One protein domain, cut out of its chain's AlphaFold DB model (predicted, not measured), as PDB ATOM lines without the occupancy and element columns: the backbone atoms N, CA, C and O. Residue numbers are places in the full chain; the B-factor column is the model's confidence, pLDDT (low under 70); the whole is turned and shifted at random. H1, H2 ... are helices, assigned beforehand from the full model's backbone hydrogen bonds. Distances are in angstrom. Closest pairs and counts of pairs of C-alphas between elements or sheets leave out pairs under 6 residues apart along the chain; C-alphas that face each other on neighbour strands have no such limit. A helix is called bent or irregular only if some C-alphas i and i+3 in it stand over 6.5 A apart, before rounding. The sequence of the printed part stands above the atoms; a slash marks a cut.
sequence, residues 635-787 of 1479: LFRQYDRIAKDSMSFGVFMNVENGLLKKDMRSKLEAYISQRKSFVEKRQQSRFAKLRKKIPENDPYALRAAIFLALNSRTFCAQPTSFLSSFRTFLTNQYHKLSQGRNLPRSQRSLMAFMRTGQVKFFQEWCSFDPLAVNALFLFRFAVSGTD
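This is residues 635 to 787 of the 1479 residues of the protein "Rhoptry neck protein 2" of Toxoplasma gondii (strain ATCC 50611 / Me49) (UniProt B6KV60). The longest helix, H2, lies side by side with H3, and H3 with H7, in a row of three helices that run alternately opposite ways, with H1 crossing at one face of H3 and H7. Past H7, the helices H4, H5 and H6 make a looser group with few contacts; residues 684 to 690 stick out at one end of the whole and residues 741 to 746 at the other. The printed part has 153 residues, with seven named helices, H1 to H7 in chain order, and no named strand: its class is all helix. It is loose, with a radius of gyration of the C-alphas of 18.6 A, and elongated, spanning 62 by 34 by 22 A.

H2, residues 661 to 683, is 33.6 A long from C-alpha 661 at (148.641, 139.591, 136.579) to C-alpha 683 at (158.852, 142.762, 104.735). H3 is residues 701 to 710, 14.4 A, and H7 residues 772 to 784, 18.7 A, ending at C-alpha 784 at (147.076, 122.021, 118.890). H1 is residues 635 to 647, 18.1 A, and H4 residues 722 to 738, 21.2 A, with a kink of 35 degrees near residue 729. H4 is neither bent nor irregular, but only just: C-alphas 731 and 734 are 6.5 A apart. H5 is residues 750 to 755 and H6 residues 759 to 765.

H2 and H3 form a helical hairpin at a shallow tilt of 26 degrees; H2 touches H3 with residues 664 to 672 alone, the closest C-alphas being those of Met 664 and Leu 708, 5.9 A apart. H7 is the hub, touching three helices. It touches H3, opposite ways at a shallow tilt of 34.9 degrees, only just short of steep; the closest C-alphas, of Arg 703 and Ala 782, are 4.8 A apart. H1 touches H7 with residues 635 to 639 alone, at a steep tilt of 66 degrees, closest at the C-alphas of Tyr 639 and Val 783, 6.2 A. H6 and H7 touch only at the corner, and only just, with 3 pairs of C-alphas within 8 A; the closest are those of Gln 763 and Ala 772, 6.2 A. H4 touches no helix but is near H6 and H7. H5 is close to H4 but not clearly touching, the C-alphas of Tyr 734 and Leu 750 being 7.5 A apart. Each O i to N i+4 pair is within hydrogen-bond range in H1, H3, H5, H6 and H7, against 18 of 19 in H2 and 10 of 13 in H4.

The two C-alphas farthest apart, those of Arg 686 and Asn 742, are 62.1 A apart. The printed part has no cut. The links H1 to H2, H2 to H3, H3 to H4 and H4 to H5 are long. The mean pLDDT of the printed part is 76.5, and 39 residues are under 70, among them residues 737 to 758.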
ATOM      1  N   LEU A 635     152.499 115.961 124.004       77.31
ATOM      2  CA  LEU A 635     151.975 117.300 124.266       77.31
ATOM      3  C   LEU A 635     153.041 118.210 124.917       77.31
ATOM      4  O   LEU A 635     153.291 119.304 124.418       77.31
ATOM      5  N   PHE A 636     153.764 117.738 125.942       82.31
ATOM      6  CA  PHE A 636     154.855 118.513 126.556       82.31
ATOM      7  C   PHE A 636     156.049 118.733 125.615       82.31
ATOM      8  O   PHE A 636     156.615 119.814 125.629       82.31
ATOM      9  N   ARG A 637     156.391 117.789 124.722       83.26
ATOM     10  CA  ARG A 637     157.408 118.031 123.673       83.26
ATOM     11  C   ARG A 637     156.995 119.134 122.701       83.26
ATOM     12  O   ARG A 637     157.852 119.833 122.167       83.26
ATOM     13  N   GLN A 638     155.698 119.245 122.425       83.18
ATOM     14  CA  GLN A 638     155.153 120.291 121.573       83.18
ATOM     15  C   GLN A 638     155.153 121.632 122.317       83.18
ATOM     16  O   GLN A 638     155.638 122.609 121.759       83.18
ATOM     17  N   TYR A 639     154.745 121.668 123.591       85.33
ATOM     18  CA  TYR A 639     154.930 122.844 124.451       85.33
ATOM     19  C   TYR A 639     156.401 123.286 124.510       85.33
ATOM     20  O   TYR A 639     156.687 124.417 124.147       85.33
ATOM     21  N   ASP A 640     157.336 122.392 124.848       84.29
ATOM     22  CA  ASP A 640     158.775 122.693 124.950       84.29
ATOM     23  C   ASP A 640     159.356 123.223 123.621       84.29
ATOM     24  O   ASP A 640     160.254 124.063 123.629       84.29
ATOM     25  N   ARG A 641     158.853 122.753 122.468       83.97
ATOM     26  CA  ARG A 641     159.234 123.275 121.145       83.97
ATOM     27  C   ARG A 641     158.743 124.706 120.950       83.97
ATOM     28  O   ARG A 641     159.540 125.573 120.620       83.97
ATOM     29  N   ILE A 642     157.454 124.953 121.174       81.29
ATOM     30  CA  ILE A 642     156.888 126.286 120.962       81.29
ATOM     31  C   ILE A 642     157.401 127.288 121.994       81.29
ATOM     32  O   ILE A 642     157.707 128.410 121.612       81.29
ATOM     33  N   ALA A 643     157.575 126.884 123.255       77.85
ATOM     34  CA  ALA A 643     158.180 127.711 124.292       77.85
ATOM     35  C   ALA A 643     159.544 128.246 123.827       77.85
ATOM     36  O   ALA A 643     159.759 129.453 123.896       77.85
ATOM     37  N   LYS A 644     160.401 127.393 123.239       80.12
ATOM     38  CA  LYS A 644     161.677 127.803 122.624       80.12
ATOM     39  C   LYS A 644     161.495 128.788 121.468       80.12
ATOM     40  O   LYS A 644     162.159 129.821 121.463       80.12
ATOM     41  N   ASP A 645     160.578 128.517 120.539       74.36
ATOM     42  CA  ASP A 645     160.297 129.425 119.418       74.36
ATOM     43  C   ASP A 645     159.883 130.822 119.930       74.36
ATOM     44  O   ASP A 645     160.372 131.842 119.451       74.36
ATOM     45  N   SER A 646     159.046 130.887 120.968       70.72
ATOM     46  CA  SER A 646     158.617 132.138 121.615       70.72
ATOM     47  C   SER A 646     159.628 132.759 122.590       70.72
ATOM     48  O   SER A 646     159.572 133.962 122.823       70.72
ATOM     49  N   MET A 647     160.584 131.996 123.132       66.52
ATOM     50  CA  MET A 647     161.697 132.543 123.925       66.52
ATOM     51  C   MET A 647     162.604 133.438 123.076       66.52
ATOM     52  O   MET A 647     163.195 134.366 123.620       66.52
ATOM     53  N   SER A 648     162.639 133.251 121.749       65.33
ATOM     54  CA  SER A 648     163.299 134.198 120.832       65.33
ATOM     55  C   SER A 648     162.679 135.608 120.834       65.33
ATOM     56  O   SER A 648     163.326 136.552 120.392       65.33
ATOM     57  N   PHE A 649     161.472 135.758 121.395       66.90
ATOM     58  CA  PHE A 649     160.776 137.026 121.652       66.90
ATOM     59  C   PHE A 649     160.639 137.321 123.168       66.90
ATOM     60  O   PHE A 649     159.700 137.982 123.604       66.90
ATOM     61  N   GLY A 650     161.505 136.744 124.015       64.94
ATOM     62  CA  GLY A 650     161.595 137.021 125.461       64.94
ATOM     63  C   GLY A 650     160.427 136.559 126.353       64.94
ATOM     64  O   GLY A 650     160.525 136.636 127.581       64.94
ATOM     65  N   VAL A 651     159.335 136.045 125.777       70.59
ATOM     66  CA  VAL A 651     158.036 135.843 126.456       70.59
ATOM     67  C   VAL A 651     158.145 135.000 127.733       70.59
ATOM     68  O   VAL A 651     157.737 135.432 128.816       70.59
ATOM     69  N   PHE A 652     158.746 133.810 127.625       71.15
ATOM     70  CA  PHE A 652     158.742 132.797 128.690       71.15
ATOM     71  C   PHE A 652     159.977 132.800 129.610       71.15
ATOM     72  O   PHE A 652     160.201 131.839 130.342       71.15
ATOM     73  N   MET A 653     160.749 133.890 129.635       63.93
ATOM     74  CA  MET A 653     161.847 134.060 130.598       63.93
ATOM     75  C   MET A 653     161.323 134.181 132.041       63.93
ATOM     76  O   MET A 653     160.425 134.989 132.300       63.93
ATOM     77  N   ASN A 654     161.911 133.412 132.967       64.12
ATOM     78  CA  ASN A 654     161.651 133.391 134.422       64.12
ATOM     79  C   ASN A 654     160.212 133.026 134.847       64.12
ATOM     80  O   ASN A 654     159.746 133.415 135.915       64.12
ATOM     81  N   VAL A 655     159.496 132.266 134.018       69.05
ATOM     82  CA  VAL A 655     158.056 132.004 134.190       69.05
ATOM     83  C   VAL A 655     157.730 130.853 135.168       69.05
ATOM     84  O   VAL A 655     156.599 130.732 135.639       69.05
ATOM     85  N   GLU A 656     158.711 130.028 135.539       62.77
ATOM     86  CA  GLU A 656     158.495 128.813 136.346       62.77
ATOM     87  C   GLU A 656     157.946 129.098 137.758       62.77
ATOM     88  O   GLU A 656     157.077 128.363 138.234       62.77
ATOM     89  N   ASN A 657     158.335 130.224 138.368       65.43
ATOM     90  CA  ASN A 657     157.920 130.641 139.717       65.43
ATOM     91  C   ASN A 657     156.470 131.175 139.806       65.43
ATOM     92  O   ASN A 657     156.005 131.539 140.892       65.43
ATOM     93  N   GLY A 658     155.745 131.210 138.685       69.94
ATOM     94  CA  GLY A 658     154.378 131.717 138.584       69.94
ATOM     95  C   GLY A 658     154.314 133.233 138.388       69.94
ATOM     96  O   GLY A 658     154.865 133.990 139.182       69.94
ATOM     97  N   LEU A 659     153.618 133.672 137.336       75.35
ATOM     98  CA  LEU A 659     153.464 135.090 136.976       75.35
ATOM     99  C   LEU A 659     152.374 135.803 137.793       75.35
ATOM    100  O   LEU A 659     151.308 135.223 138.045       75.35
ATOM    101  N   LEU A 660     152.597 137.083 138.117       74.15
ATOM    102  CA  LEU A 660     151.546 137.998 138.577       74.15
ATOM    103  C   LEU A 660     150.743 138.541 137.382       74.15
ATOM    104  O   LEU A 660     151.211 138.554 136.241       74.15
ATOM    105  N   LYS A 661     149.525 139.046 137.633       70.83
ATOM    106  CA  LYS A 661     148.641 139.591 136.579       70.83
ATOM    107  C   LYS A 661     149.288 140.740 135.791       70.83
ATOM    108  O   LYS A 661     149.143 140.790 134.573       70.83
ATOM    109  N   LYS A 662     150.032 141.621 136.473       73.93
ATOM    110  CA  LYS A 662     150.756 142.746 135.851       73.93
ATOM    111  C   LYS A 662     151.844 142.253 134.880       73.93
ATOM    112  O   LYS A 662     151.959 142.786 133.780       73.93
ATOM    113  N   ASP A 663     152.550 141.180 135.238       81.54
ATOM    114  CA  ASP A 663     153.627 140.592 134.428       81.54
ATOM    115  C   ASP A 663     153.104 139.903 133.161       81.54
ATOM    116  O   ASP A 663     153.791 139.874 132.141       81.54
ATOM    117  N   MET A 664     151.891 139.335 133.207       81.05
ATOM    118  CA  MET A 664     151.264 138.734 132.024       81.05
ATOM    119  C   MET A 664     151.025 139.778 130.933       81.05
ATOM    120  O   MET A 664     151.353 139.534 129.772       81.05
ATOM    121  N   ARG A 665     150.475 140.940 131.312       83.93
ATOM    122  CA  ARG A 665     150.182 142.040 130.389       83.93
ATOM    123  C   ARG A 665     151.464 142.576 129.757       83.93
ATOM    124  O   ARG A 665     151.577 142.555 128.535       83.93
ATOM    125  N   SER A 666     152.457 142.951 130.567       85.40
ATOM    126  CA  SER A 666     153.712 143.526 130.062       85.40
ATOM    127  C   SER A 666     154.497 142.558 129.168       85.40
ATOM    128  O   SER A 666     155.021 142.961 128.129       85.40
ATOM    129  N   LYS A 667     154.528 141.255 129.495       86.18
ATOM    130  CA  LYS A 667     155.142 140.224 128.636       86.18
ATOM    131  C   LYS A 667     154.393 140.018 127.318       86.18
ATOM    132  O   LYS A 667     155.033 139.731 126.307       86.18
ATOM    133  N   LEU A 668     153.067 140.159 127.307       85.50
ATOM    134  CA  LEU A 668     152.262 140.043 126.090       85.50
ATOM    135  C   LEU A 668     152.387 141.294 125.200       85.50
ATOM    136  O   LEU A 668     152.543 141.163 123.989       85.50
ATOM    137  N   GLU A 669     152.417 142.492 125.783       86.15
ATOM    138  CA  GLU A 669     152.695 143.751 125.073       86.15
ATOM    139  C   GLU A 669     154.114 143.751 124.467       86.15
ATOM    140  O   GLU A 669     154.299 144.097 123.294       86.15
ATOM    141  N   ALA A 670     155.113 143.259 125.213       85.24
ATOM    142  CA  ALA A 670     156.470 143.037 124.710       85.24
ATOM    143  C   ALA A 670     156.504 142.019 123.553       85.24
ATOM    144  O   ALA A 670     157.184 142.246 122.553       85.24
ATOM    145  N   TYR A 671     155.737 140.925 123.640       85.32
ATOM    146  CA  TYR A 671     155.623 139.953 122.548       85.32
ATOM    147  C   TYR A 671     155.057 140.584 121.271       85.32
ATOM    148  O   TYR A 671     155.655 140.450 120.203       85.32
ATOM    149  N   ILE A 672     153.922 141.283 121.376       83.62
ATOM    150  CA  ILE A 672     153.213 141.875 120.232       83.62
ATOM    151  C   ILE A 672     154.087 142.935 119.548       83.62
ATOM    152  O   ILE A 672     154.258 142.901 118.327       83.62
ATOM    153  N   SER A 673     154.704 143.831 120.322       84.01
ATOM    154  CA  SER A 673     155.590 144.882 119.798       84.01
ATOM    155  C   SER A 673     156.846 144.312 119.120       84.01
ATOM    156  O   SER A 673     157.155 144.678 117.981       84.01
ATOM    157  N   GLN A 674     157.531 143.346 119.744       84.69
ATOM    158  CA  GLN A 674     158.679 142.673 119.123       84.69
ATOM    159  C   GLN A 674     158.275 141.922 117.849       84.69
ATOM    160  O   GLN A 674     158.963 142.027 116.827       84.69
ATOM    161  N   ARG A 675     157.138 141.213 117.871       83.26
ATOM    162  CA  ARG A 675     156.600 140.477 116.722       83.26
ATOM    163  C   ARG A 675     156.294 141.408 115.548       83.26
ATOM    164  O   ARG A 675     156.684 141.070 114.429       83.26
ATOM    165  N   LYS A 676     155.677 142.568 115.800       81.72
ATOM    166  CA  LYS A 676     155.411 143.607 114.792       81.72
ATOM    167  C   LYS A 676     156.713 144.097 114.150       81.72
ATOM    168  O   LYS A 676     156.875 143.962 112.937       81.72
ATOM    169  N   SER A 677     157.703 144.488 114.960       83.55
ATOM    170  CA  SER A 677     159.013 144.937 114.455       83.55
ATOM    171  C   SER A 677     159.749 143.869 113.623       83.55
ATOM    172  O   SER A 677     160.458 144.182 112.664       83.55
ATOM    173  N   PHE A 678     159.571 142.582 113.950       83.69
ATOM    174  CA  PHE A 678     160.126 141.467 113.183       83.69
ATOM    175  C   PHE A 678     159.420 141.276 111.833       83.69
ATOM    176  O   PHE A 678     160.076 140.928 110.847       83.69
ATOM    177  N   VAL A 679     158.101 141.491 111.765       81.37
ATOM    178  CA  VAL A 679     157.342 141.447 110.503       81.37
ATOM    179  C   VAL A 679     157.774 142.589 109.588       81.37
ATOM    180  O   VAL A 679     158.151 142.313 108.451       81.37
ATOM    181  N   GLU A 680     157.826 143.821 110.094       82.50
ATOM    182  CA  GLU A 680     158.257 145.016 109.349       82.50
ATOM    183  C   GLU A 680     159.667 144.833 108.758       82.50
ATOM    184  O   GLU A 680     159.845 144.864 107.538       82.50
ATOM    185  N   LYS A 681     160.661 144.491 109.595       83.93
ATOM    186  CA  LYS A 681     162.043 144.197 109.155       83.93
ATOM    187  C   LYS A 681     162.114 143.079 108.109       83.93
ATOM    188  O   LYS A 681     162.987 143.075 107.240       83.93
ATOM    189  N   ARG A 682     161.209 142.096 108.176       79.01
ATOM    190  CA  ARG A 682     161.170 140.968 107.235       79.01
ATOM    191  C   ARG A 682     160.453 141.300 105.926       79.01
ATOM    192  O   ARG A 682     160.840 140.738 104.902       79.01
ATOM    193  N   GLN A 683     159.480 142.208 105.938       76.53
ATOM    194  CA  GLN A 683     158.852 142.762 104.735       76.53
ATOM    195  C   GLN A 683     159.805 143.716 103.989       76.53
ATOM    196  O   GLN A 683     159.878 143.657 102.767       76.53
ATOM    197  N   GLN A 684     160.608 144.503 104.713       80.88
ATOM    198  CA  GLN A 684     161.644 145.393 104.154       80.88
ATOM    199  C   GLN A 684     162.883 144.653 103.601       80.88
ATOM    200  O   GLN A 684     163.731 145.243 102.933       80.88
ATOM    201  N   SER A 685     163.022 143.351 103.866       79.09
ATOM    202  CA  SER A 685     164.156 142.547 103.398       79.09
ATOM    203  C   SER A 685     164.224 142.481 101.866       79.09
ATOM    204  O   SER A 685     163.234 142.146 101.220       79.09
ATOM    205  N   ARG A 686     165.420 142.637 101.266       71.16
ATOM    206  CA  ARG A 686     165.634 142.439  99.810       71.16
ATOM    207  C   ARG A 686     165.124 141.079  99.293       71.16
ATOM    208  O   ARG A 686     164.752 140.959  98.131       71.16
ATOM    209  N   PHE A 687     165.049 140.065 100.161       74.90
ATOM    210  CA  PHE A 687     164.535 138.725  99.849       74.90
ATOM    211  C   PHE A 687     163.032 138.534 100.140       74.90
ATOM    212  O   PHE A 687     162.544 137.404 100.080       74.90
ATOM    213  N   ALA A 688     162.272 139.589 100.453       66.63
ATOM    214  CA  ALA A 688     160.849 139.493 100.792       66.63
ATOM    215  C   ALA A 688     160.000 138.860  99.674       66.63
ATOM    216  O   ALA A 688     159.107 138.072  99.968       66.63
ATOM    217  N   LYS A 689     160.331 139.109  98.395       63.16
ATOM    218  CA  LYS A 689     159.663 138.480  97.235       63.16
ATOM    219  C   LYS A 689     159.881 136.957  97.136       63.16
ATOM    220  O   LYS A 689     159.062 136.276  96.532       63.16
ATOM    221  N   LEU A 690     160.963 136.430  97.717       66.77
ATOM    222  CA  LEU A 690     161.340 135.005  97.682       66.77
ATOM    223  C   LEU A 690     160.913 134.231  98.941       66.77
ATOM    224  O   LEU A 690     160.921 133.001  98.952       66.77
ATOM    225  N   ARG A 691     160.574 134.928 100.029       64.18
ATOM    226  CA  ARG A 691     160.208 134.319 101.313       64.18
ATOM    227  C   ARG A 691     158.686 134.238 101.434       64.18
ATOM    228  O   ARG A 691     157.983 135.165 101.048       64.18
ATOM    229  N   LYS A 692     158.163 133.147 102.017       63.69
ATOM    230  CA  LYS A 692     156.719 133.012 102.297       63.69
ATOM    231  C   LYS A 692     156.230 134.247 103.072       63.69
ATOM    232  O   LYS A 692     156.828 134.583 104.101       63.69
ATOM    233  N   LYS A 693     155.166 134.897 102.577       65.65
ATOM    234  CA  LYS A 693     154.516 136.035 103.248       65.65
ATOM    235  C   LYS A 693     154.152 135.630 104.677       65.65
ATOM    236  O   LYS A 693     153.505 134.604 104.877       65.65
ATOM    237  N   ILE A 694     154.580 136.422 105.656       70.28
ATOM    238  CA  ILE A 694     154.100 136.298 107.035       70.28
ATOM    239  C   ILE A 694     152.805 137.117 107.130       70.28
ATOM    240  O   ILE A 694     152.807 138.239 106.619       70.28
ATOM    241  N   PRO A 695     151.725 136.593 107.739       70.69
ATOM    242  CA  PRO A 695     150.530 137.387 108.009       70.69
ATOM    243  C   PRO A 695     150.853 138.546 108.960       70.69
ATOM    244  O   PRO A 695     151.679 138.404 109.861       70.69
ATOM    245  N   GLU A 696     150.203 139.681 108.733       66.88
ATOM    246  CA  GLU A 696     150.371 140.902 109.526       66.88
ATOM    247  C   GLU A 696     149.825 140.718 110.948       66.88
ATOM    248  O   GLU A 696     150.555 140.895 111.921       66.88
ATOM    249  N   ASN A 697     148.593 140.211 111.056       70.22
ATOM    250  CA  ASN A 697     148.021 139.742 112.315       70.22
ATOM    251  C   ASN A 697     148.630 138.387 112.703       70.22
ATOM    252  O   ASN A 697     148.577 137.426 111.927       70.22
ATOM    253  N   ASP A 698     149.194 138.282 113.909       74.92
ATOM    254  CA  ASP A 698     149.854 137.053 114.343       74.92
ATOM    255  C   ASP A 698     148.843 135.970 114.783       74.92
ATOM    256  O   ASP A 698     148.146 136.142 115.787       74.92
ATOM    257  N   PRO A 699     148.775 134.810 114.099       75.39
ATOM    258  CA  PRO A 699     147.808 133.762 114.424       75.39
ATOM    259  C   PRO A 699     148.150 132.986 115.707       75.39
ATOM    260  O   PRO A 699     147.412 132.077 116.089       75.39
ATOM    261  N   TYR A 700     149.261 133.308 116.376       78.63
ATOM    262  CA  TYR A 700     149.720 132.675 117.611       78.63
ATOM    263  C   TYR A 700     149.624 133.608 118.833       78.63
ATOM    264  O   TYR A 700     149.998 133.195 119.931       78.63
ATOM    265  N   ALA A 701     149.067 134.815 118.695       83.56
ATOM    266  CA  ALA A 701     148.989 135.778 119.792       83.56
ATOM    267  C   ALA A 701     148.118 135.283 120.967       83.56
ATOM    268  O   ALA A 701     148.587 135.246 122.105       83.56
ATOM    269  N   LEU A 702     146.905 134.773 120.699       87.25
ATOM    270  CA  LEU A 702     146.051 134.159 121.733       87.25
ATOM    271  C   LEU A 702     146.724 132.947 122.386       87.25
ATOM    272  O   LEU A 702     146.594 132.716 123.583       87.25
ATOM    273  N   ARG A 703     147.491 132.173 121.615       88.19
ATOM    274  CA  ARG A 703     148.255 131.033 122.130       88.19
ATOM    275  C   ARG A 703     149.327 131.478 123.129       88.19
ATOM    276  O   ARG A 703     149.484 130.830 124.162       88.19
ATOM    277  N   ALA A 704     150.059 132.553 122.829       85.86
ATOM    278  CA  ALA A 704     151.029 133.131 123.753       85.86
ATOM    279  C   ALA A 704     150.333 133.629 125.032       85.86
ATOM    280  O   ALA A 704     150.775 133.294 126.131       85.86
ATOM    281  N   ALA A 705     149.194 134.317 124.892       88.42
ATOM    282  CA  ALA A 705     148.363 134.752 126.013       88.42
ATOM    283  C   ALA A 705     147.875 133.568 126.878       88.42
ATOM    284  O   ALA A 705     148.017 133.608 128.098       88.42
ATOM    285  N   ILE A 706     147.397 132.472 126.272       89.38
ATOM    286  CA  ILE A 706     146.976 131.255 126.989       89.38
ATOM    287  C   ILE A 706     148.140 130.650 127.780       89.38
ATOM    288  O   ILE A 706     147.971 130.289 128.943       89.38
ATOM    289  N   PHE A 707     149.333 130.540 127.191       88.65
ATOM    290  CA  PHE A 707     150.493 130.019 127.917       88.65
ATOM    291  C   PHE A 707     150.970 130.964 129.029       88.65
ATOM    292  O   PHE A 707     151.428 130.470 130.055       88.65
ATOM    293  N   LEU A 708     150.844 132.287 128.891       87.25
ATOM    294  CA  LEU A 708     151.090 133.223 129.996       87.25
ATOM    295  C   LEU A 708     150.051 133.035 131.117       87.25
ATOM    296  O   LEU A 708     150.430 132.890 132.277       87.25
ATOM    297  N   ALA A 709     148.764 132.919 130.772       87.49
ATOM    298  CA  ALA A 709     147.674 132.693 131.722       87.49
ATOM    299  C   ALA A 709     147.820 131.372 132.497       87.49
ATOM    300  O   ALA A 709     147.728 131.365 133.724       87.49
ATOM    301  N   LEU A 710     148.129 130.266 131.813       88.33
ATOM    302  CA  LEU A 710     148.396 128.956 132.430       88.33
ATOM    303  C   LEU A 710     149.712 128.908 133.223       88.33
ATOM    304  O   LEU A 710     149.934 127.978 133.999       88.33
ATOM    305  N   ASN A 711     150.590 129.893 133.037       86.39
ATOM    306  CA  ASN A 711     151.772 130.069 133.869       86.39
ATOM    307  C   ASN A 711     151.576 131.076 135.020       86.39
ATOM    308  O   ASN A 711     152.475 131.248 135.842       86.39
ATOM    309  N   SER A 712     150.417 131.725 135.124       82.36
ATOM    310  CA  SER A 712     150.057 132.504 136.312       82.36
ATOM    311  C   SER A 712     149.694 131.596 137.491       82.36
ATOM    312  O   SER A 712     149.361 130.421 137.313       82.36
ATOM    313  N   ARG A 713     149.685 132.157 138.704       78.18
ATOM    314  CA  ARG A 713     149.239 131.462 139.929       78.18
ATOM    315  C   ARG A 713     147.709 131.344 140.063       78.18
ATOM    316  O   ARG A 713     147.208 130.994 141.120       78.18
ATOM    317  N   THR A 714     146.945 131.680 139.021       78.97
ATOM    318  CA  THR A 714     145.491 131.914 139.141       78.97
ATOM    319  C   THR A 714     144.617 130.690 138.829       78.97
ATOM    320  O   THR A 714     143.408 130.727 139.054       78.97
ATOM    321  N   PHE A 715     145.211 129.590 138.359       80.84
ATOM    322  CA  PHE A 715     144.540 128.300 138.140       80.84
ATOM    323  C   PHE A 715     144.942 127.288 139.231       80.84
ATOM    324  O   PHE A 715     146.097 127.264 139.651       80.84
ATOM    325  N   CYS A 716     144.008 126.438 139.678       77.71
ATOM    326  CA  CYS A 716     144.205 125.393 140.700       77.71
ATOM    327  C   CYS A 716     144.609 125.844 142.118       77.71
ATOM    328  O   CYS A 716     144.909 124.977 142.937       77.71
ATOM    329  N   ALA A 717     144.631 127.146 142.436       71.88
ATOM    330  CA  ALA A 717     144.999 127.656 143.769       71.88
ATOM    331  C   ALA A 717     146.323 127.051 144.310       71.88
ATOM    332  O   ALA A 717     146.439 126.626 145.468       71.88
ATOM    333  N   GLN A 718     147.337 126.983 143.442       72.01
ATOM    334  CA  GLN A 718     148.675 126.472 143.751       72.01
ATOM    335  C   GLN A 718     149.701 127.621 143.823       72.01
ATOM    336  O   GLN A 718     149.543 128.631 143.139       72.01
ATOM    337  N   PRO A 719     150.758 127.500 144.653       70.03
ATOM    338  CA  PRO A 719     151.776 128.550 144.791       70.03
ATOM    339  C   PRO A 719     152.678 128.680 143.549       70.03
ATOM    340  O   PRO A 719     153.271 129.733 143.318       70.03
ATOM    341  N   THR A 720     152.784 127.614 142.756       78.12
ATOM    342  CA  THR A 720     153.559 127.501 141.514       78.12
ATOM    343  C   THR A 720     152.662 127.612 140.279       78.12
ATOM    344  O   THR A 720     151.437 127.528 140.368       78.12
ATOM    345  N   SER A 721     153.263 127.794 139.100       81.98
ATOM    346  CA  SER A 721     152.525 127.824 137.828       81.98
ATOM    347  C   SER A 721     151.798 126.502 137.543       81.98
ATOM    348  O   SER A 721     152.368 125.424 137.723       81.98
ATOM    349  N   PHE A 722     150.568 126.560 137.016       86.97
ATOM    350  CA  PHE A 722     149.785 125.353 136.709       86.97
ATOM    351  C   PHE A 722     150.543 124.380 135.788       86.97
ATOM    352  O   PHE A 722     150.515 123.173 136.020       86.97
ATOM    353  N   LEU A 723     151.283 124.875 134.787       85.89
ATOM    354  CA  LEU A 723     152.051 124.012 133.877       85.89
ATOM    355  C   LEU A 723     153.235 123.292 134.546       85.89
ATOM    356  O   LEU A 723     153.482 122.128 134.213       85.89
ATOM    357  N   SER A 724     153.950 123.924 135.487       83.05
ATOM    358  CA  SER A 724     155.061 123.272 136.207       83.05
ATOM    359  C   SER A 724     154.544 122.206 137.178       83.05
ATOM    360  O   SER A 724     155.019 121.061 137.169       83.05
ATOM    361  N   SER A 725     153.491 122.530 137.932       84.62
ATOM    362  CA  SER A 725     152.804 121.585 138.808       84.62
ATOM    363  C   SER A 725     152.197 120.424 138.022       84.62
ATOM    364  O   SER A 725     152.360 119.270 138.412       84.62
ATOM    365  N   PHE A 726     151.550 120.686 136.880       86.42
ATOM    366  CA  PHE A 726     150.943 119.649 136.040       86.42
ATOM    367  C   PHE A 726     151.995 118.713 135.427       86.42
ATOM    368  O   PHE A 726     151.798 117.494 135.392       86.42
ATOM    369  N   ARG A 727     153.153 119.245 135.005       84.95
ATOM    370  CA  ARG A 727     154.291 118.426 134.554       84.95
ATOM    371  C   ARG A 727     154.757 117.480 135.667       84.95
ATOM    372  O   ARG A 727     154.919 116.286 135.419       84.95
ATOM    373  N   THR A 728     154.883 118.001 136.887       82.35
ATOM    374  CA  THR A 728     155.290 117.257 138.092       82.35
ATOM    375  C   THR A 728     154.253 116.207 138.510       82.35
ATOM    376  O   THR A 728     154.602 115.066 138.823       82.35
ATOM    377  N   PHE A 729     152.962 116.539 138.442       83.72
ATOM    378  CA  PHE A 729     151.847 115.614 138.653       83.72
ATOM    379  C   PHE A 729     151.915 114.423 137.688       83.72
ATOM    380  O   PHE A 729     151.859 113.269 138.126       83.72
ATOM    381  N   LEU A 730     152.120 114.682 136.389       79.87
ATOM    382  CA  LEU A 730     152.236 113.629 135.377       79.87
ATOM    383  C   LEU A 730     153.433 112.697 135.613       79.87
ATOM    384  O   LEU A 730     153.298 111.488 135.412       79.87
ATOM    385  N   THR A 731     154.593 113.226 136.021       76.28
ATOM    386  CA  THR A 731     155.813 112.425 136.223       76.28
ATOM    387  C   THR A 731     155.847 111.673 137.545       76.28
ATOM    388  O   THR A 731     156.396 110.572 137.589       76.28
ATOM    389  N   ASN A 732     155.279 112.243 138.611       75.70
ATOM    390  CA  ASN A 732     155.519 111.768 139.976       75.70
ATOM    391  C   ASN A 732     154.297 111.079 140.589       75.70
ATOM    392  O   ASN A 732     154.456 110.058 141.258       75.70
ATOM    393  N   GLN A 733     153.090 111.612 140.370       72.05
ATOM    394  CA  GLN A 733     151.849 111.075 140.941       72.05
ATOM    395  C   GLN A 733     151.144 110.152 139.936       72.05
ATOM    396  O   GLN A 733     150.999 108.952 140.180       72.05
ATOM    397  N   TYR A 734     150.791 110.671 138.758       72.96
ATOM    398  CA  TYR A 734     150.056 109.915 137.742       72.96
ATOM    399  C   TYR A 734     150.873 108.749 137.154       72.96
ATOM    400  O   TYR A 734     150.340 107.662 136.922       72.96
ATOM    401  N   HIS A 735     152.188 108.916 136.983       72.15
ATOM    402  CA  HIS A 735     153.065 107.832 136.532       72.15
ATOM    403  C   HIS A 735     153.025 106.609 137.460       72.15
ATOM    404  O   HIS A 735     152.910 105.494 136.950       72.15
ATOM    405  N   LYS A 736     153.020 106.797 138.790       70.48
ATOM    406  CA  LYS A 736     152.916 105.694 139.767       70.48
ATOM    407  C   LYS A 736     151.610 104.910 139.599       70.48
ATOM    408  O   LYS A 736     151.650 103.686 139.515       70.48
ATOM    409  N   LEU A 737     150.479 105.604 139.441       66.63
ATOM    410  CA  LEU A 737     149.182 104.981 139.137       66.63
ATOM    411  C   LEU A 737     149.212 104.214 137.801       66.63
ATOM    412  O   LEU A 737     148.761 103.073 137.720       66.63
ATOM    413  N   SER A 738     149.818 104.795 136.761       64.71
ATOM    414  CA  SER A 738     149.921 104.183 135.426       64.71
ATOM    415  C   SER A 738     150.839 102.949 135.350       64.71
ATOM    416  O   SER A 738     150.791 102.202 134.367       64.71
ATOM    417  N   GLN A 739     151.691 102.730 136.361       64.30
ATOM    418  CA  GLN A 739     152.620 101.597 136.433       64.30
ATOM    419  C   GLN A 739     152.005 100.317 137.017       64.30
ATOM    420  O   GLN A 739     152.656  99.271 136.961       64.30
ATOM    421  N   GLY A 740     150.766 100.361 137.524       62.30
ATOM    422  CA  GLY A 740     150.072  99.175 138.028       62.30
ATOM    423  C   GLY A 740     150.134  98.014 137.028       62.30
ATOM    424  O   GLY A 740     149.737  98.164 135.869       62.30
ATOM    425  N   ARG A 741     150.637  96.847 137.469       49.44
ATOM    426  CA  ARG A 741     150.911  95.676 136.603       49.44
ATOM    427  C   ARG A 741     149.702  95.229 135.765       49.44
ATOM    428  O   ARG A 741     149.900  94.657 134.697       49.44
ATOM    429  N   ASN A 742     148.490  95.553 136.214       54.17
ATOM    430  CA  ASN A 742     147.228  95.144 135.603       54.17
ATOM    431  C   ASN A 742     146.661  96.152 134.578       54.17
ATOM    432  O   ASN A 742     145.676  95.830 133.921       54.17
ATOM    433  N   LEU A 743     147.250  97.348 134.397       55.34
ATOM    434  CA  LEU A 743     146.734  98.338 133.438       55.34
ATOM    435  C   LEU A 743     147.301  98.141 132.007       55.34
ATOM    436  O   LEU A 743     148.524  98.262 131.793       55.34
ATOM    437  N   PRO A 744     146.432  97.908 130.993       55.17
ATOM    438  CA  PRO A 744     146.794  97.884 129.576       55.17
ATOM    439  C   PRO A 744     147.544  99.145 129.143       55.17
ATOM    440  O   PRO A 744     147.270 100.239 129.629       55.17
ATOM    441  N   ARG A 745     148.436  99.037 128.145       55.76
ATOM    442  CA  ARG A 745     149.195 100.195 127.620       55.76
ATOM    443  C   ARG A 745     148.307 101.366 127.172       55.76
ATOM    444  O   ARG A 745     148.745 102.504 127.275       55.76
ATOM    445  N   SER A 746     147.084 101.097 126.711       50.33
ATOM    446  CA  SER A 746     146.099 102.118 126.327       50.33
ATOM    447  C   SER A 746     145.466 102.862 127.507       50.33
ATOM    448  O   SER A 746     144.860 103.894 127.279       50.33
ATOM    449  N   GLN A 747     145.585 102.363 128.744       57.76
ATOM    450  CA  GLN A 747     145.074 103.008 129.964       57.76
ATOM    451  C   GLN A 747     146.158 103.779 130.745       57.76
ATOM    452  O   GLN A 747     145.900 104.278 131.832       57.76
ATOM    453  N   ARG A 748     147.377 103.907 130.194       63.14
ATOM    454  CA  ARG A 748     148.517 104.611 130.826       63.14
ATOM    455  C   ARG A 748     148.633 106.088 130.430       63.14
ATOM    456  O   ARG A 748     149.706 106.688 130.542       63.14
ATOM    457  N   SER A 749     147.551 106.647 129.902       69.09
ATOM    458  CA  SER A 749     147.424 108.057 129.560       69.09
ATOM    459  C   SER A 749     146.369 108.713 130.438       69.09
ATOM    460  O   SER A 749     145.323 108.117 130.712       69.09
ATOM    461  N   LEU A 750     146.610 109.967 130.831       69.47
ATOM    462  CA  LEU A 750     145.660 110.718 131.658       69.47
ATOM    463  C   LEU A 750     144.280 110.788 130.983       69.47
ATOM    464  O   LEU A 750     143.253 110.729 131.645       69.47
ATOM    465  N   MET A 751     144.254 110.823 129.650       67.32
ATOM    466  CA  MET A 751     143.023 110.842 128.861       67.32
ATOM    467  C   MET A 751     142.236 109.531 128.931       67.32
ATOM    468  O   MET A 751     141.014 109.566 129.059       67.32
ATOM    469  N   ALA A 752     142.900 108.372 128.933       63.54
ATOM    470  CA  ALA A 752     142.222 107.101 129.169       63.54
ATOM    471  C   ALA A 752     141.694 106.985 130.609       63.54
ATOM    472  O   ALA A 752     140.611 106.447 130.810       63.54
ATOM    473  N   PHE A 753     142.427 107.532 131.582       65.50
ATOM    474  CA  PHE A 753     142.042 107.581 132.996       65.50
ATOM    475  C   PHE A 753     140.823 108.497 133.243       65.50
ATOM    476  O   PHE A 753     139.890 108.135 133.960       65.50
ATOM    477  N   MET A 754     140.759 109.647 132.565       68.18
ATOM    478  CA  MET A 754     139.572 110.511 132.573       68.18
ATOM    479  C   MET A 754     138.384 109.873 131.838       68.18
ATOM    480  O   MET A 754     137.265 109.902 132.343       68.18
ATOM    481  N   ARG A 755     138.616 109.183 130.712       65.39
ATOM    482  CA  ARG A 755     137.589 108.376 130.019       65.39
ATOM    483  C   ARG A 755     137.006 107.242 130.866       65.39
ATOM    484  O   ARG A 755     135.887 106.821 130.595       65.39
ATOM    485  N   THR A 756     137.738 106.740 131.861       60.96
ATOM    486  CA  THR A 756     137.239 105.756 132.837       60.96
ATOM    487  C   THR A 756     136.535 106.392 134.043       60.96
ATOM    488  O   THR A 756     136.312 105.712 135.038       60.96
ATOM    489  N   GLY A 757     136.180 107.682 133.981       62.33
ATOM    490  CA  GLY A 757     135.431 108.378 135.036       62.33
ATOM    491  C   GLY A 757     136.270 108.789 136.250       62.33
ATOM    492  O   GLY A 757     135.723 109.253 137.246       62.33
ATOM    493  N   GLN A 758     137.600 108.663 136.188       65.34
ATOM    494  CA  GLN A 758     138.493 108.971 137.314       65.34
ATOM    495  C   GLN A 758     138.904 110.459 137.365       65.34
ATOM    496  O   GLN A 758     139.887 110.816 138.010       65.34
ATOM    497  N   VAL A 759     138.138 111.353 136.723       70.01
ATOM    498  CA  VAL A 759     138.390 112.811 136.699       70.01
ATOM    499  C   VAL A 759     138.395 113.419 138.104       70.01
ATOM    500  O   VAL A 759     139.171 114.340 138.358       70.01
ATOM    501  N   LYS A 760     137.637 112.839 139.050       72.17
ATOM    502  CA  LYS A 760     137.626 113.241 140.470       72.17
ATOM    503  C   LYS A 760     139.045 113.313 141.077       72.17
ATOM    504  O   LYS A 760     139.311 114.226 141.845       72.17
ATOM    505  N   PHE A 761     139.984 112.448 140.667       74.78
ATOM    506  CA  PHE A 761     141.393 112.495 141.110       74.78
ATOM    507  C   PHE A 761     142.171 113.703 140.550       74.78
ATOM    508  O   PHE A 761     142.998 114.292 141.242       74.78
ATOM    509  N   PHE A 762     141.901 114.107 139.304       79.27
ATOM    510  CA  PHE A 762     142.506 115.308 138.714       79.27
ATOM    511  C   PHE A 762     141.924 116.591 139.330       79.27
ATOM    512  O   PHE A 762     142.667 117.528 139.617       79.27
ATOM    513  N   GLN A 763     140.615 116.605 139.606       80.12
ATOM    514  CA  GLN A 763     139.968 117.677 140.365       80.12
ATOM    515  C   GLN A 763     140.540 117.771 141.786       80.12
ATOM    516  O   GLN A 763     140.910 118.859 142.203       80.12
ATOM    517  N   GLU A 764     140.695 116.658 142.509       78.91
ATOM    518  CA  GLU A 764     141.264 116.629 143.866       78.91
ATOM    519  C   GLU A 764     142.710 117.157 143.930       78.91
ATOM    520  O   GLU A 764     143.060 117.898 144.855       78.91
ATOM    521  N   TRP A 765     143.541 116.840 142.929       82.71
ATOM    522  CA  TRP A 765     144.880 117.426 142.771       82.71
ATOM    523  C   TRP A 765     144.832 118.954 142.570       82.71
ATOM    524  O   TRP A 765     145.628 119.691 143.149       82.71
ATOM    525  N   CYS A 766     143.850 119.435 141.809       84.35
ATOM    526  CA  CYS A 766     143.543 120.853 141.607       84.35
ATOM    527  C   CYS A 766     142.630 121.428 142.725       84.35
ATOM    528  O   CYS A 766     141.972 122.451 142.549       84.35
ATOM    529  N   SER A 767     142.554 120.766 143.889       80.59
ATOM    530  CA  SER A 767     141.750 121.167 145.058       80.59
ATOM    531  C   SER A 767     140.267 121.449 144.794       80.59
ATOM    532  O   SER A 767     139.676 122.351 145.374       80.59
ATOM    533  N   PHE A 768     139.663 120.653 143.916       78.66
ATOM    534  CA  PHE A 768     138.279 120.787 143.465       78.66
ATOM    535  C   PHE A 768     137.958 122.153 142.820       78.66
ATOM    536  O   PHE A 768     136.791 122.535 142.775       78.66
ATOM    537  N   ASP A 769     138.956 122.870 142.278       85.44
ATOM    538  CA  ASP A 769     138.727 124.077 141.468       85.44
ATOM    539  C   ASP A 769     137.872 123.713 140.235       85.44
ATOM    540  O   ASP A 769     138.303 122.895 139.410       85.44
ATOM    541  N   PRO A 770     136.674 124.304 140.064       83.87
ATOM    542  CA  PRO A 770     135.802 124.006 138.927       83.87
ATOM    543  C   PRO A 770     136.452 124.312 137.567       83.87
ATOM    544  O   PRO A 770     136.066 123.713 136.566       83.87
ATOM    545  N   LEU A 771     137.467 125.185 137.507       88.05
ATOM    546  CA  LEU A 771     138.184 125.519 136.269       88.05
ATOM    547  C   LEU A 771     139.324 124.539 135.911       88.05
ATOM    548  O   LEU A 771     139.997 124.741 134.897       88.05
ATOM    549  N   ALA A 772     139.540 123.462 136.678       86.83
ATOM    550  CA  ALA A 772     140.608 122.479 136.437       86.83
ATOM    551  C   ALA A 772     140.611 121.916 135.001       86.83
ATOM    552  O   ALA A 772     141.649 121.831 134.337       86.83
ATOM    553  N   VAL A 773     139.428 121.534 134.508       84.58
ATOM    554  CA  VAL A 773     139.244 120.961 133.164       84.58
ATOM    555  C   VAL A 773     139.431 122.038 132.088       84.58
ATOM    556  O   VAL A 773     140.018 121.765 131.039       84.58
ATOM    557  N   ASN A 774     139.034 123.282 132.376       89.12
ATOM    558  CA  ASN A 774     139.189 124.434 131.485       89.12
ATOM    559  C   ASN A 774     140.668 124.770 131.257       89.12
ATOM    560  O   ASN A 774     141.074 124.987 130.117       89.12
ATOM    561  N   ALA A 775     141.504 124.706 132.298       88.99
ATOM    562  CA  ALA A 775     142.953 124.866 132.162       88.99
ATOM    563  C   ALA A 775     143.578 123.788 131.248       88.99
ATOM    564  O   ALA A 775     144.426 124.087 130.403       88.99
ATOM    565  N   LEU A 776     143.119 122.536 131.354       86.96
ATOM    566  CA  LEU A 776     143.584 121.426 130.514       86.96
ATOM    567  C   LEU A 776     143.100 121.536 129.055       86.96
ATOM    568  O   LEU A 776     143.855 121.218 128.131       86.96
ATOM    569  N   PHE A 777     141.879 122.036 128.833       88.27
ATOM    570  CA  PHE A 777     141.368 122.395 127.507       88.27
ATOM    571  C   PHE A 777     142.179 123.522 126.874       88.27
ATOM    572  O   PHE A 777     142.668 123.351 125.760       88.27
ATOM    573  N   LEU A 778     142.396 124.631 127.588       90.50
ATOM    574  CA  LEU A 778     143.194 125.759 127.107       90.50
ATOM    575  C   LEU A 778     144.620 125.320 126.751       90.50
ATOM    576  O   LEU A 778     145.125 125.662 125.680       90.50
ATOM    577  N   PHE A 779     145.245 124.488 127.591       89.07
ATOM    578  CA  PHE A 779     146.574 123.941 127.319       89.07
ATOM    579  C   PHE A 779     146.592 123.115 126.028       89.07
ATOM    580  O   PHE A 779     147.456 123.311 125.170       89.07
ATOM    581  N   ARG A 780     145.602 122.232 125.838       86.16
ATOM    582  CA  ARG A 780     145.427 121.484 124.588       86.16
ATOM    583  C   ARG A 780     145.212 122.407 123.391       86.16
ATOM    584  O   ARG A 780     145.841 122.193 122.355       86.16
ATOM    585  N   PHE A 781     144.308 123.372 123.510       89.00
ATOM    586  CA  PHE A 781     143.912 124.285 122.444       89.00
ATOM    587  C   PHE A 781     145.136 125.058 121.938       89.00
ATOM    588  O   PHE A 781     145.495 124.961 120.765       89.00
ATOM    589  N   ALA A 782     145.877 125.677 122.860       88.82
ATOM    590  CA  ALA A 782     147.130 126.368 122.578       88.82
ATOM    591  C   ALA A 782     148.229 125.439 122.031       88.82
ATOM    592  O   ALA A 782     149.054 125.859 121.222       88.82
ATOM    593  N   VAL A 783     148.285 124.161 122.412       87.02
ATOM    594  CA  VAL A 783     149.274 123.225 121.847       87.02
ATOM    595  C   VAL A 783     148.900 122.766 120.429       87.02
ATOM    596  O   VAL A 783     149.795 122.617 119.596       87.02
ATOM    597  N   SER A 784     147.608 122.641 120.117       81.38
ATOM    598  CA  SER A 784     147.076 122.021 118.890       81.38
ATOM    599  C   SER A 784     147.389 122.753 117.573       81.38
ATOM    600  O   SER A 784     147.367 122.119 116.519       81.38
ATOM    601  N   GLY A 785     147.761 124.038 117.605       77.99
ATOM    602  CA  GLY A 785     148.233 124.788 116.430       77.99
ATOM    603  C   GLY A 785     147.263 125.874 115.960       77.99
ATOM    604  O   GLY A 785     146.571 126.469 116.775       77.99
ATOM    605  N   THR A 786     147.251 126.160 114.654       76.27
ATOM    606  CA  THR A 786     146.437 127.231 114.036       76.27
ATOM    607  C   THR A 786     145.003 126.831 113.683       76.27
ATOM    608  O   THR A 786     144.222 127.699 113.313       76.27
ATOM    609  N   ASP A 787     144.674 125.540 113.749       78.86
ATOM    610  CA  ASP A 787     143.332 124.994 113.505       78.86
ATOM    611  C   ASP A 787     143.107 123.797 114.457       78.86
ATOM    612  O   ASP A 787     143.299 122.629 114.084       78.86
TER     613      ASP A 787